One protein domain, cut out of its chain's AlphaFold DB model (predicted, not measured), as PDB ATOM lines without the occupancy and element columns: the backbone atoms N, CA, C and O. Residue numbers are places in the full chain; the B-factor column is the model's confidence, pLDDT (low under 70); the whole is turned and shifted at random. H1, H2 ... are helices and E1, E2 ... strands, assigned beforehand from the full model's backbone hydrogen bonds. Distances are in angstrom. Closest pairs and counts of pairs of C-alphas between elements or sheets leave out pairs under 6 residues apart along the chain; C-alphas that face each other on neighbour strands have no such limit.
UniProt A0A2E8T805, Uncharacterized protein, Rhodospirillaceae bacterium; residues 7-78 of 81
ATOM      1  N   GLU A   7     136.472 153.015 169.993       85.81
ATOM      2  CA  GLU A   7     137.383 153.769 169.143       85.81
ATOM      3  C   GLU A   7     137.991 154.923 169.926       85.81
ATOM      4  O   GLU A   7     137.307 155.583 170.716       85.81
ATOM      5  N   ILE A   8     139.276 155.170 169.694       88.25
ATOM      6  CA  ILE A   8     139.975 156.291 170.296       88.25
ATOM      7  C   ILE A   8     140.968 156.913 169.322       88.25
ATOM      8  O   ILE A   8     141.666 156.215 168.582       88.25
ATOM      9  N   LYS A   9     141.015 158.244 169.321       89.00
ATOM     10  CA  LYS A   9     141.959 159.016 168.521       89.00
ATOM     11  C   LYS A   9     143.154 159.389 169.375       89.00
ATOM     12  O   LYS A   9     143.008 159.739 170.542       89.00
ATOM     13  N   VAL A  10     144.337 159.276 168.795       90.69
ATOM     14  CA  VAL A  10     145.599 159.531 169.486       90.69
ATOM     15  C   VAL A  10     146.527 160.322 168.584       90.69
ATOM     16  O   VAL A  10     146.461 160.242 167.355       90.69
ATOM     17  N   GLN A  11     147.432 161.061 169.205       90.00
ATOM     18  CA  GLN A  11     148.398 161.893 168.504       90.00
ATOM     19  C   GLN A  11     149.806 161.366 168.737       90.00
ATOM     20  O   GLN A  11     150.119 160.842 169.805       90.00
ATOM     21  N   THR A  12     150.677 161.496 167.741       89.75
ATOM     22  CA  THR A  12     152.114 161.298 167.945       89.75
ATOM     23  C   THR A  12     152.649 162.435 168.795       89.75
ATOM     24  O   THR A  12     152.380 163.599 168.504       89.75
ATOM     25  N   ARG A  13     153.416 162.108 169.836       88.81
ATOM     26  CA  ARG A  13     154.067 163.126 170.664       88.81
ATOM     27  C   ARG A  13     155.508 163.335 170.216       88.81
ATOM     28  O   ARG A  13     156.247 162.367 170.045       88.81
ATOM     29  N   ASP A  14     155.933 164.590 170.179       86.44
ATOM     30  CA  ASP A  14     157.348 164.945 170.002       86.44
ATOM     31  C   ASP A  14     158.069 165.099 171.351       86.44
ATOM     32  O   ASP A  14     159.296 165.026 171.451       86.44
ATOM     33  N   VAL A  15     157.309 165.306 172.433       87.00
ATOM     34  CA  VAL A  15     157.856 165.560 173.768       87.00
ATOM     35  C   VAL A  15     158.260 164.248 174.442       87.00
ATOM     36  O   VAL A  15     157.422 163.409 174.776       87.00
ATOM     37  N   VAL A  16     159.554 164.109 174.729       86.69
ATOM     38  CA  VAL A  16     160.148 162.947 175.410       86.69
ATOM     39  C   VAL A  16     160.913 163.336 176.683       86.69
ATOM     40  O   VAL A  16     161.312 164.483 176.894       86.69
ATOM     41  N   GLY A  17     161.092 162.364 177.584       89.12
ATOM     42  CA  GLY A  17     161.868 162.518 178.818       89.12
ATOM     43  C   GLY A  17     161.176 163.351 179.906       89.12
ATOM     44  O   GLY A  17     159.978 163.227 180.155       89.12
ATOM     45  N   LYS A  18     161.946 164.204 180.597       89.38
ATOM     46  CA  LYS A  18     161.468 164.980 181.763       89.38
ATOM     47  C   LYS A  18     160.345 165.966 181.412       89.38
ATOM     48  O   LYS A  18     159.488 166.248 182.249       89.38
ATOM     49  N   ASN A  19     160.313 166.441 180.169       89.75
ATOM     50  CA  ASN A  19     159.344 167.435 179.707       89.75
ATOM     51  C   ASN A  19     157.921 166.876 179.562       89.75
ATOM     52  O   ASN A  19     156.963 167.644 179.551       89.75
ATOM     53  N   VAL A  20     157.747 165.548 179.587       92.88
ATOM     54  CA  VAL A  20     156.425 164.896 179.604       92.88
ATOM     55  C   VAL A  20     155.613 165.285 180.855       92.88
ATOM     56  O   VAL A  20     154.391 165.169 180.880       92.88
ATOM     57  N   ARG A  21     156.250 165.812 181.912       91.38
ATOM     58  CA  ARG A  21     155.527 166.388 183.061       91.38
ATOM     59  C   ARG A  21     154.625 167.561 182.659       91.38
ATOM     60  O   ARG A  21     153.538 167.690 183.215       91.38
ATOM     61  N   PHE A  22     155.055 168.397 181.712       90.75
ATOM     62  CA  PHE A  22     154.237 169.509 181.219       90.75
ATOM     63  C   PHE A  22     153.036 169.005 180.425       90.75
ATOM     64  O   PHE A  22     151.942 169.525 180.607       90.75
ATOM     65  N   LEU A  23     153.222 167.934 179.647       89.69
ATOM     66  CA  LEU A  23     152.141 167.261 178.930       89.69
ATOM     67  C   LEU A  23     151.026 166.823 179.894       89.69
ATOM     68  O   LEU A  23     149.881 167.238 179.742       89.69
ATOM     69  N   ARG A  24     151.397 166.114 180.970       90.12
ATOM     70  CA  ARG A  24     150.453 165.691 182.022       90.12
ATOM     71  C   ARG A  24     149.771 166.865 182.717       90.12
ATOM     72  O   ARG A  24     148.587 166.797 183.021       90.12
ATOM     73  N   LYS A  25     150.505 167.954 182.962       91.31
ATOM     74  CA  LYS A  25     149.946 169.170 183.573       91.31
ATOM     75  C   LYS A  25     148.913 169.851 182.669       91.31
ATOM     76  O   LYS A  25     147.980 170.458 183.182       91.31
ATOM     77  N   ASN A  26     149.069 169.727 181.354       90.81
ATOM     78  CA  ASN A  26     148.151 170.275 180.361       90.81
ATOM     79  C   ASN A  26     146.951 169.356 180.075       90.81
ATOM     80  O   ASN A  26     146.223 169.613 179.127       90.81
ATOM     81  N   GLY A  27     146.749 168.291 180.859       91.62
ATOM     82  CA  GLY A  27     145.623 167.374 180.669       91.62
ATOM     83  C   GLY A  27     145.861 166.296 179.613       91.62
ATOM     84  O   GLY A  27     144.976 165.479 179.383       91.62
ATOM     85  N   LYS A  28     147.066 166.201 179.041       92.75
ATOM     86  CA  LYS A  28     147.429 165.154 178.079       92.75
ATOM     87  C   LYS A  28     148.185 164.012 178.754       92.75
ATOM     88  O   LYS A  28     149.213 164.210 179.406       92.75
ATOM     89  N   THR A  29     147.698 162.791 178.575       92.50
ATOM     90  CA  THR A  29     148.331 161.579 179.083       92.50
ATOM     91  C   THR A  29     149.229 160.949 178.016       92.50
ATOM     92  O   THR A  29     148.778 160.671 176.903       92.50
ATOM     93  N   PRO A  30     150.512 160.707 178.332       91.81
ATOM     94  CA  PRO A  30     151.401 159.962 177.454       91.81
ATOM     95  C   PRO A  30     151.033 158.479 177.418       91.81
ATOM     96  O   PRO A  30     150.870 157.866 178.472       91.81
ATOM     97  N   ILE A  31     151.017 157.890 176.227       90.69
ATOM     98  CA  ILE A  31     150.775 156.458 176.023       90.69
ATOM     99  C   ILE A  31     151.807 155.870 175.054       90.69
ATOM    100  O   ILE A  31     152.495 156.580 174.317       90.69
ATOM    101  N   HIS A  32     151.930 154.548 175.072       90.25
ATOM    102  CA  HIS A  32     152.857 153.814 174.221       90.25
ATOM    103  C   HIS A  32     152.113 152.703 173.494       90.25
ATOM    104  O   HIS A  32     151.492 151.854 174.131       90.25
ATOM    105  N   LEU A  33     152.200 152.703 172.165       87.62
ATOM    106  CA  LEU A  33     151.721 151.600 171.343       87.62
ATOM    107  C   LEU A  33     152.897 150.680 171.033       87.62
ATOM    108  O   LEU A  33     153.904 151.125 170.489       87.62
ATOM    109  N   TYR A  34     152.763 149.406 171.379       88.31
ATOM    110  CA  TYR A  34     153.743 148.365 171.093       88.31
ATOM    111  C   TYR A  34     153.022 147.062 170.749       88.31
ATOM    112  O   TYR A  34     151.864 146.862 171.118       88.31
ATOM    113  N   GLY A  35     153.701 146.162 170.043       84.69
ATOM    114  CA  GLY A  35     153.119 144.881 169.665       84.69
ATOM    115  C   GLY A  35     154.047 144.045 168.798       84.69
ATOM    116  O   GLY A  35     155.129 144.477 168.408       84.69
ATOM    117  N   ASN A  36     153.613 142.825 168.497       80.19
ATOM    118  CA  ASN A  36     154.361 141.941 167.614       80.19
ATOM    119  C   ASN A  36     154.338 142.483 166.176       80.19
ATOM    120  O   ASN A  36     153.260 142.673 165.615       80.19
ATOM    121  N   GLY A  37     155.510 142.728 165.588       77.19
ATOM    122  CA  GLY A  37     155.637 143.253 164.223       77.19
ATOM    123  C   GLY A  37     155.279 144.735 164.054       77.19
ATOM    124  O   GLY A  37     155.194 145.199 162.921       77.19
ATOM    125  N   VAL A  38     155.079 145.481 165.148       79.50
ATOM    126  CA  VAL A  38     154.796 146.923 165.122       79.50
ATOM    127  C   VAL A  38     155.897 147.664 165.875       79.50
ATOM    128  O   VAL A  38     156.201 147.334 167.022       79.50
ATOM    129  N   GLU A  39     156.490 148.675 165.238       79.31
ATOM    130  CA  GLU A  39     157.450 149.555 165.906       79.31
ATOM    131  C   GLU A  39     156.793 150.290 167.078       79.31
ATOM    132  O   GLU A  39     155.622 150.665 167.027       79.31
ATOM    133  N   SER A  40     157.546 150.484 168.161       85.00
ATOM    134  CA  SER A  40     157.022 151.155 169.349       85.00
ATOM    135  C   SER A  40     156.816 152.641 169.078       85.00
ATOM    136  O   SER A  40     157.784 153.380 168.900       85.00
ATOM    137  N   VAL A  41     155.563 153.093 169.101       87.62
ATOM    138  CA  VAL A  41     155.214 154.493 168.839       87.62
ATOM    139  C   VAL A  41     154.903 155.205 170.149       87.62
ATOM    140  O   VAL A  41     154.124 154.733 170.983       87.62
ATOM    141  N   SER A  42     155.535 156.362 170.331       90.62
ATOM    142  CA  SER A  42     155.227 157.287 171.419       90.62
ATOM    143  C   SER A  42     154.030 158.147 171.038       90.62
ATOM    144  O   SER A  42     154.090 158.921 170.084       90.62
ATOM    145  N   LEU A  43     152.959 158.031 171.811       90.62
ATOM    146  CA  LEU A  43     151.694 158.691 171.537       90.62
ATOM    147  C   LEU A  43     151.246 159.508 172.754       90.62
ATOM    148  O   LEU A  43     151.757 159.365 173.872       90.62
ATOM    149  N   GLU A  44     150.281 160.380 172.538       91.56
ATOM    150  CA  GLU A  44     149.599 161.151 173.563       91.56
ATOM    151  C   GLU A  44     148.109 161.243 173.263       91.56
ATOM    152  O   GLU A  44     147.670 161.141 172.114       91.56
ATOM    153  N   ILE A  45     147.334 161.420 174.326       91.69
ATOM    154  CA  ILE A  45     145.888 161.573 174.260       91.69
ATOM    155  C   ILE A  45     145.401 162.489 175.377       91.69
ATOM    156  O   ILE A  45     146.034 162.582 176.430       91.69
ATOM    157  N   GLU A  46     144.260 163.140 175.187       93.19
ATOM    158  CA  GLU A  46     143.549 163.812 176.268       93.19
ATOM    159  C   GLU A  46     143.170 162.833 177.392       93.19
ATOM    160  O   GLU A  46     142.613 161.752 177.178       93.19
ATOM    161  N   THR A  47     143.471 163.221 178.630       91.56
ATOM    162  CA  THR A  47     143.267 162.371 179.817       91.56
ATOM    163  C   THR A  47     141.790 162.066 180.037       91.56
ATOM    164  O   THR A  47     141.442 160.962 180.454       91.56
ATOM    165  N   ASP A  48     140.913 163.013 179.714       91.19
ATOM    166  CA  ASP A  48     139.469 162.836 179.833       91.19
ATOM    167  C   ASP A  48     138.949 161.770 178.861       91.19
ATOM    168  O   ASP A  48     138.099 160.956 179.234       91.19
ATOM    169  N   GLU A  49     139.468 161.734 177.631       89.88
ATOM    170  CA  GLU A  49     139.108 160.716 176.640       89.88
ATOM    171  C   GLU A  49     139.607 159.338 177.063       89.88
ATOM    172  O   GLU A  49     138.835 158.374 177.064       89.88
ATOM    173  N   LEU A  50     140.861 159.258 177.521       89.19
ATOM    174  CA  LEU A  50     141.422 158.024 178.060       89.19
ATOM    175  C   LEU A  50     140.616 157.520 179.262       89.19
ATOM    176  O   LEU A  50     140.275 156.345 179.325       89.19
ATOM    177  N   THR A  51     140.242 158.398 180.189       89.00
ATOM    178  CA  THR A  51     139.457 158.024 181.376       89.00
ATOM    179  C   THR A  51     138.076 157.495 180.986       89.00
ATOM    180  O   THR A  51     137.612 156.491 181.527       89.00
ATOM    181  N   ARG A  52     137.413 158.125 180.007       89.06
ATOM    182  CA  ARG A  52     136.132 157.637 179.464       89.06
ATOM    183  C   ARG A  52     136.278 156.269 178.809       89.06
ATOM    184  O   ARG A  52     135.393 155.430 178.985       89.06
ATOM    185  N   LEU A  53     137.368 156.050 178.074       87.62
ATOM    186  CA  LEU A  53     137.684 154.758 177.478       87.62
ATOM    187  C   LEU A  53     137.897 153.705 178.565       87.62
ATOM    188  O   LEU A  53     137.230 152.681 178.522       87.62
ATOM    189  N   LEU A  54     138.752 153.968 179.554       85.50
ATOM    190  CA  LEU A  54     139.059 153.039 180.646       85.50
ATOM    191  C   LEU A  54     137.818 152.667 181.463       85.50
ATOM    192  O   LEU A  54     137.636 151.509 181.815       85.50
ATOM    193  N   ASN A  55     136.916 153.620 181.705       86.62
ATOM    194  CA  ASN A  55     135.658 153.352 182.406       86.62
ATOM    195  C   ASN A  55     134.692 152.464 181.603       86.62
ATOM    196  O   ASN A  55     133.805 151.836 182.179       86.62
ATOM    197  N   ARG A  56     134.823 152.444 180.272       84.44
ATOM    198  CA  ARG A  56     133.997 151.630 179.366       84.44
ATOM    199  C   ARG A  56     134.658 150.305 178.996       84.44
ATOM    200  O   ARG A  56     133.959 149.324 178.764       84.44
ATOM    201  N   ALA A  57     135.980 150.292 178.900       82.44
ATOM    202  CA  ALA A  57     136.775 149.145 178.520       82.44
ATOM    203  C   ALA A  57     136.953 148.231 179.736       82.44
ATOM    204  O   ALA A  57     137.595 148.582 180.719       82.44
ATOM    205  N   GLY A  58     136.402 147.023 179.658       74.75
ATOM    206  CA  GLY A  58     136.775 145.954 180.579       74.75
ATOM    207  C   GLY A  58     138.214 145.464 180.328       74.75
ATOM    208  O   GLY A  58     138.779 145.753 179.270       74.75
ATOM    209  N   PRO A  59     138.775 144.635 181.228       72.88
ATOM    210  CA  PRO A  59     140.190 144.232 181.223       72.88
ATOM    211  C   PRO A  59     140.711 143.618 179.915       72.88
ATOM    212  O   PRO A  59     141.883 143.751 179.598       72.88
ATOM    213  N   ASN A  60     139.842 142.953 179.148       80.50
ATOM    214  CA  ASN A  60     140.195 142.265 177.900       80.50
ATOM    215  C   ASN A  60     139.451 142.845 176.689       80.50
ATOM    216  O   ASN A  60     139.150 142.127 175.736       80.50
ATOM    217  N   THR A  61     139.089 144.128 176.740       84.06
ATOM    218  CA  THR A  61     138.337 144.758 175.650       84.06
ATOM    219  C   THR A  61     139.301 145.241 174.569       84.06
ATOM    220  O   THR A  61     140.194 146.030 174.884       84.06
ATOM    221  N   PRO A  62     139.146 144.800 173.308       85.25
ATOM    222  CA  PRO A  62     139.919 145.352 172.208       85.25
ATOM    223  C   PRO A  62     139.485 146.797 171.941       85.25
ATOM    224  O   PRO A  62     138.293 147.114 171.923       85.25
ATOM    225  N   VAL A  63     140.467 147.663 171.712       87.62
ATOM    226  CA  VAL A  63     140.284 149.083 171.409       87.62
ATOM    227  C   VAL A  63     140.859 149.352 170.026       87.62
ATOM    228  O   VAL A  63     141.978 148.941 169.719       87.62
ATOM    229  N   SER A  64     140.087 150.032 169.188       88.56
ATOM    230  CA  SER A  64     140.538 150.526 167.892       88.56
ATOM    231  C   SER A  64     141.184 151.896 168.080       88.56
ATOM    232  O   SER A  64     140.558 152.816 168.610       88.56
ATOM    233  N   ILE A  65     142.444 152.025 167.678       87.94
ATOM    234  CA  ILE A  65     143.212 153.266 167.752       87.94
ATOM    235  C   ILE A  65     143.388 153.837 166.351       87.94
ATOM    236  O   ILE A  65     143.891 153.153 165.460       87.94
ATOM    237  N   THR A  66     143.065 155.116 166.191       87.81
ATOM    238  CA  THR A  66     143.403 155.898 164.998       87.81
ATOM    239  C   THR A  66     144.439 156.948 165.371       87.81
ATOM    240  O   THR A  66     144.202 157.765 166.262       87.81
ATOM    241  N   ILE A  67     145.592 156.914 164.706       86.75
ATOM    242  CA  ILE A  67     146.654 157.907 164.881       86.75
ATOM    243  C   ILE A  67     146.410 159.008 163.846       86.75
ATOM    244  O   ILE A  67     146.190 158.685 162.688       86.75
ATOM    245  N   ASP A  68     146.475 160.290 164.214       78.88
ATOM    246  CA  ASP A  68     146.159 161.400 163.284       78.88
ATOM    247  C   ASP A  68     146.938 161.368 161.945       78.88
ATOM    248  O   ASP A  68     146.451 161.875 160.938       78.88
ATOM    249  N   ASN A  69     148.124 160.750 161.911       68.69
ATOM    250  CA  ASN A  69     148.960 160.607 160.711       68.69
ATOM    251  C   ASN A  69     148.821 159.247 159.994       68.69
ATOM    252  O   ASN A  69     149.513 159.016 159.004       68.69
ATOM    253  N   ASP A  70     147.970 158.342 160.484       69.75
ATOM    254  CA  ASP A  70     147.800 156.988 159.952       69.75
ATOM    255  C   ASP A  70     146.317 156.725 159.647       69.75
ATOM    256  O   ASP A  70     145.449 156.849 160.512       69.75
ATOM    257  N   SER A  71     146.005 156.393 158.392       61.97
ATOM    258  CA  SER A  71     144.618 156.133 157.969       61.97
ATOM    259  C   SER A  71     144.124 154.745 158.368       61.97
ATOM    260  O   SER A  71     142.919 154.494 158.308       61.97
ATOM    261  N   GLU A  72     145.017 153.842 158.780       73.50
ATOM    262  CA  GLU A  72     144.628 152.490 159.161       73.50
ATOM    263  C   GLU A  72     144.374 152.382 160.675       73.50
ATOM    264  O   GLU A  72     145.294 152.570 161.480       73.50
ATOM    265  N   PRO A  73     143.134 152.062 161.098       77.25
ATOM    266  CA  PRO A  73     142.838 151.825 162.500       77.25
ATOM    267  C   PRO A  73     143.542 150.553 162.978       77.25
ATOM    268  O   PRO A  73     143.445 149.487 162.365       77.25
ATOM    269  N   ARG A  74     144.237 150.656 164.110       83.31
ATOM    270  CA  ARG A  74     144.982 149.549 164.713       83.31
ATOM    271  C   ARG A  74     144.212 149.008 165.907       83.31
ATOM    272  O   ARG A  74     143.882 149.753 166.826       83.31
ATOM    273  N   PHE A  75     143.972 147.703 165.931       85.44
ATOM    274  CA  PHE A  75     143.384 147.046 167.094       85.44
ATOM    275  C   PHE A  75     144.460 146.761 168.135       85.44
ATOM    276  O   PHE A  75     145.450 146.086 167.853       85.44
ATOM    277  N   THR A  76     144.249 147.255 169.349       85.00
ATOM    278  CA  THR A  76     145.139 147.018 170.482       85.00
ATOM    279  C   THR A  76     144.364 146.581 171.719       85.00
ATOM    280  O   THR A  76     143.136 146.666 171.779       85.00
ATOM    281  N   TYR A  77     145.103 146.134 172.725       85.81
ATOM    282  CA  TYR A  77     144.590 145.858 174.059       85.81
ATOM    283  C   TYR A  77     145.242 146.801 175.065       85.81
ATOM    284  O   TYR A  77     146.415 147.158 174.943       85.81
ATOM    285  N   LEU A  78     144.486 147.163 176.094       84.56
ATOM    286  CA  LEU A  78     145.003 147.892 177.243       84.56
ATOM    287  C   LEU A  78     145.750 146.899 178.141       84.56
ATOM    288  O   LEU A  78     145.157 145.938 178.624       84.56
TER     289      LEU A  78
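Overview. This is residues 7 to 78 of the 81 residues of an uncharacterized protein of Rhodospirillaceae bacterium (UniProt A0A2E8T805). A five-stranded sheet is curled like part of a barrel and folded back on itself, with E2 and E3 as one leaf facing E4 and E5 as the other, and E1 as the hinge. Helix H2 packs on one face, over E1, while H1 is on the opposite face, beside the strands near the first residues of E2. The printed part has 72 residues, with two named helices and five named strands in the order E1 H1 E2 E3 H2 E4 E5; the sheet order is E2 E3 E1 E4 E5, mixed, and the class is mixed, helices and strands. It is compact, with a radius of gyration of the C-alphas of 12.3 A, and rounded, spanning 30 by 28 by 19 A.

Arrangement. Start at E1, residues 7 to 12, whose pairing is staggered. Its residues 7 to 10 pair with E4, residues 62 to 67, in parallel; look at N 8 and O 64, 2.9 A apart. Its residues 11 to 12 pair with E3, residues 38 to 46, antiparallel; N 44 and O 11 are 2.8 A apart. E3 bends by 52 degrees at residue 42. Next comes H1, residues 17 to 25, which is on the sheet but over none of its strands. Its closest C-alpha pair to E2, residues 28 to 35, is Leu 23 and Thr 29, 6.8 A apart. E1, H1 and E2 form a split strand-helix-strand unit, two strands of one sheet that are not neighbours, with a helix between them along the chain and E3 between them in the sheet; its crossover is right-handed. E2 and E3 are an antiparallel hairpin, with N 29 and O 45 at 2.7 A. H2, residues 47 to 56, lies over E1 at a height over the sheet of 8.9 A, and only just along the strands, at 29 degrees to E1 on the local plane. Its closest C-alpha pair to E1 is Leu 53 and Ile 8, 7.7 A apart. E4 and E5, residues 74 to 77, are the other antiparallel hairpin, with N 63 and O 76 at 2.8 A. Every O i to N i+4 pair is within hydrogen-bond range in H2; in H1 2 of 5 are, beside 6 of 6 O i to N i+3 pairs.

Along the chain. Find C-alpha 7 at (137.383, 153.769, 169.143), where E1 begins its 16.6 A. H1 covers 14.5 A, E2 22.7 A, E3 23.2 A, H2 14.2 A and E4 16.0 A. E5 covers 10.1 A and ends at C-alpha 77, (144.590, 145.858, 174.059).

Size, cuts and confidence. The C-alphas farthest apart, Lys 25 and Gly 37, are 32.8 A apart. You will find no cut and no long link. Mean pLDDT of the printed part is 86.1, and it is under 70 at residues 69 to 71.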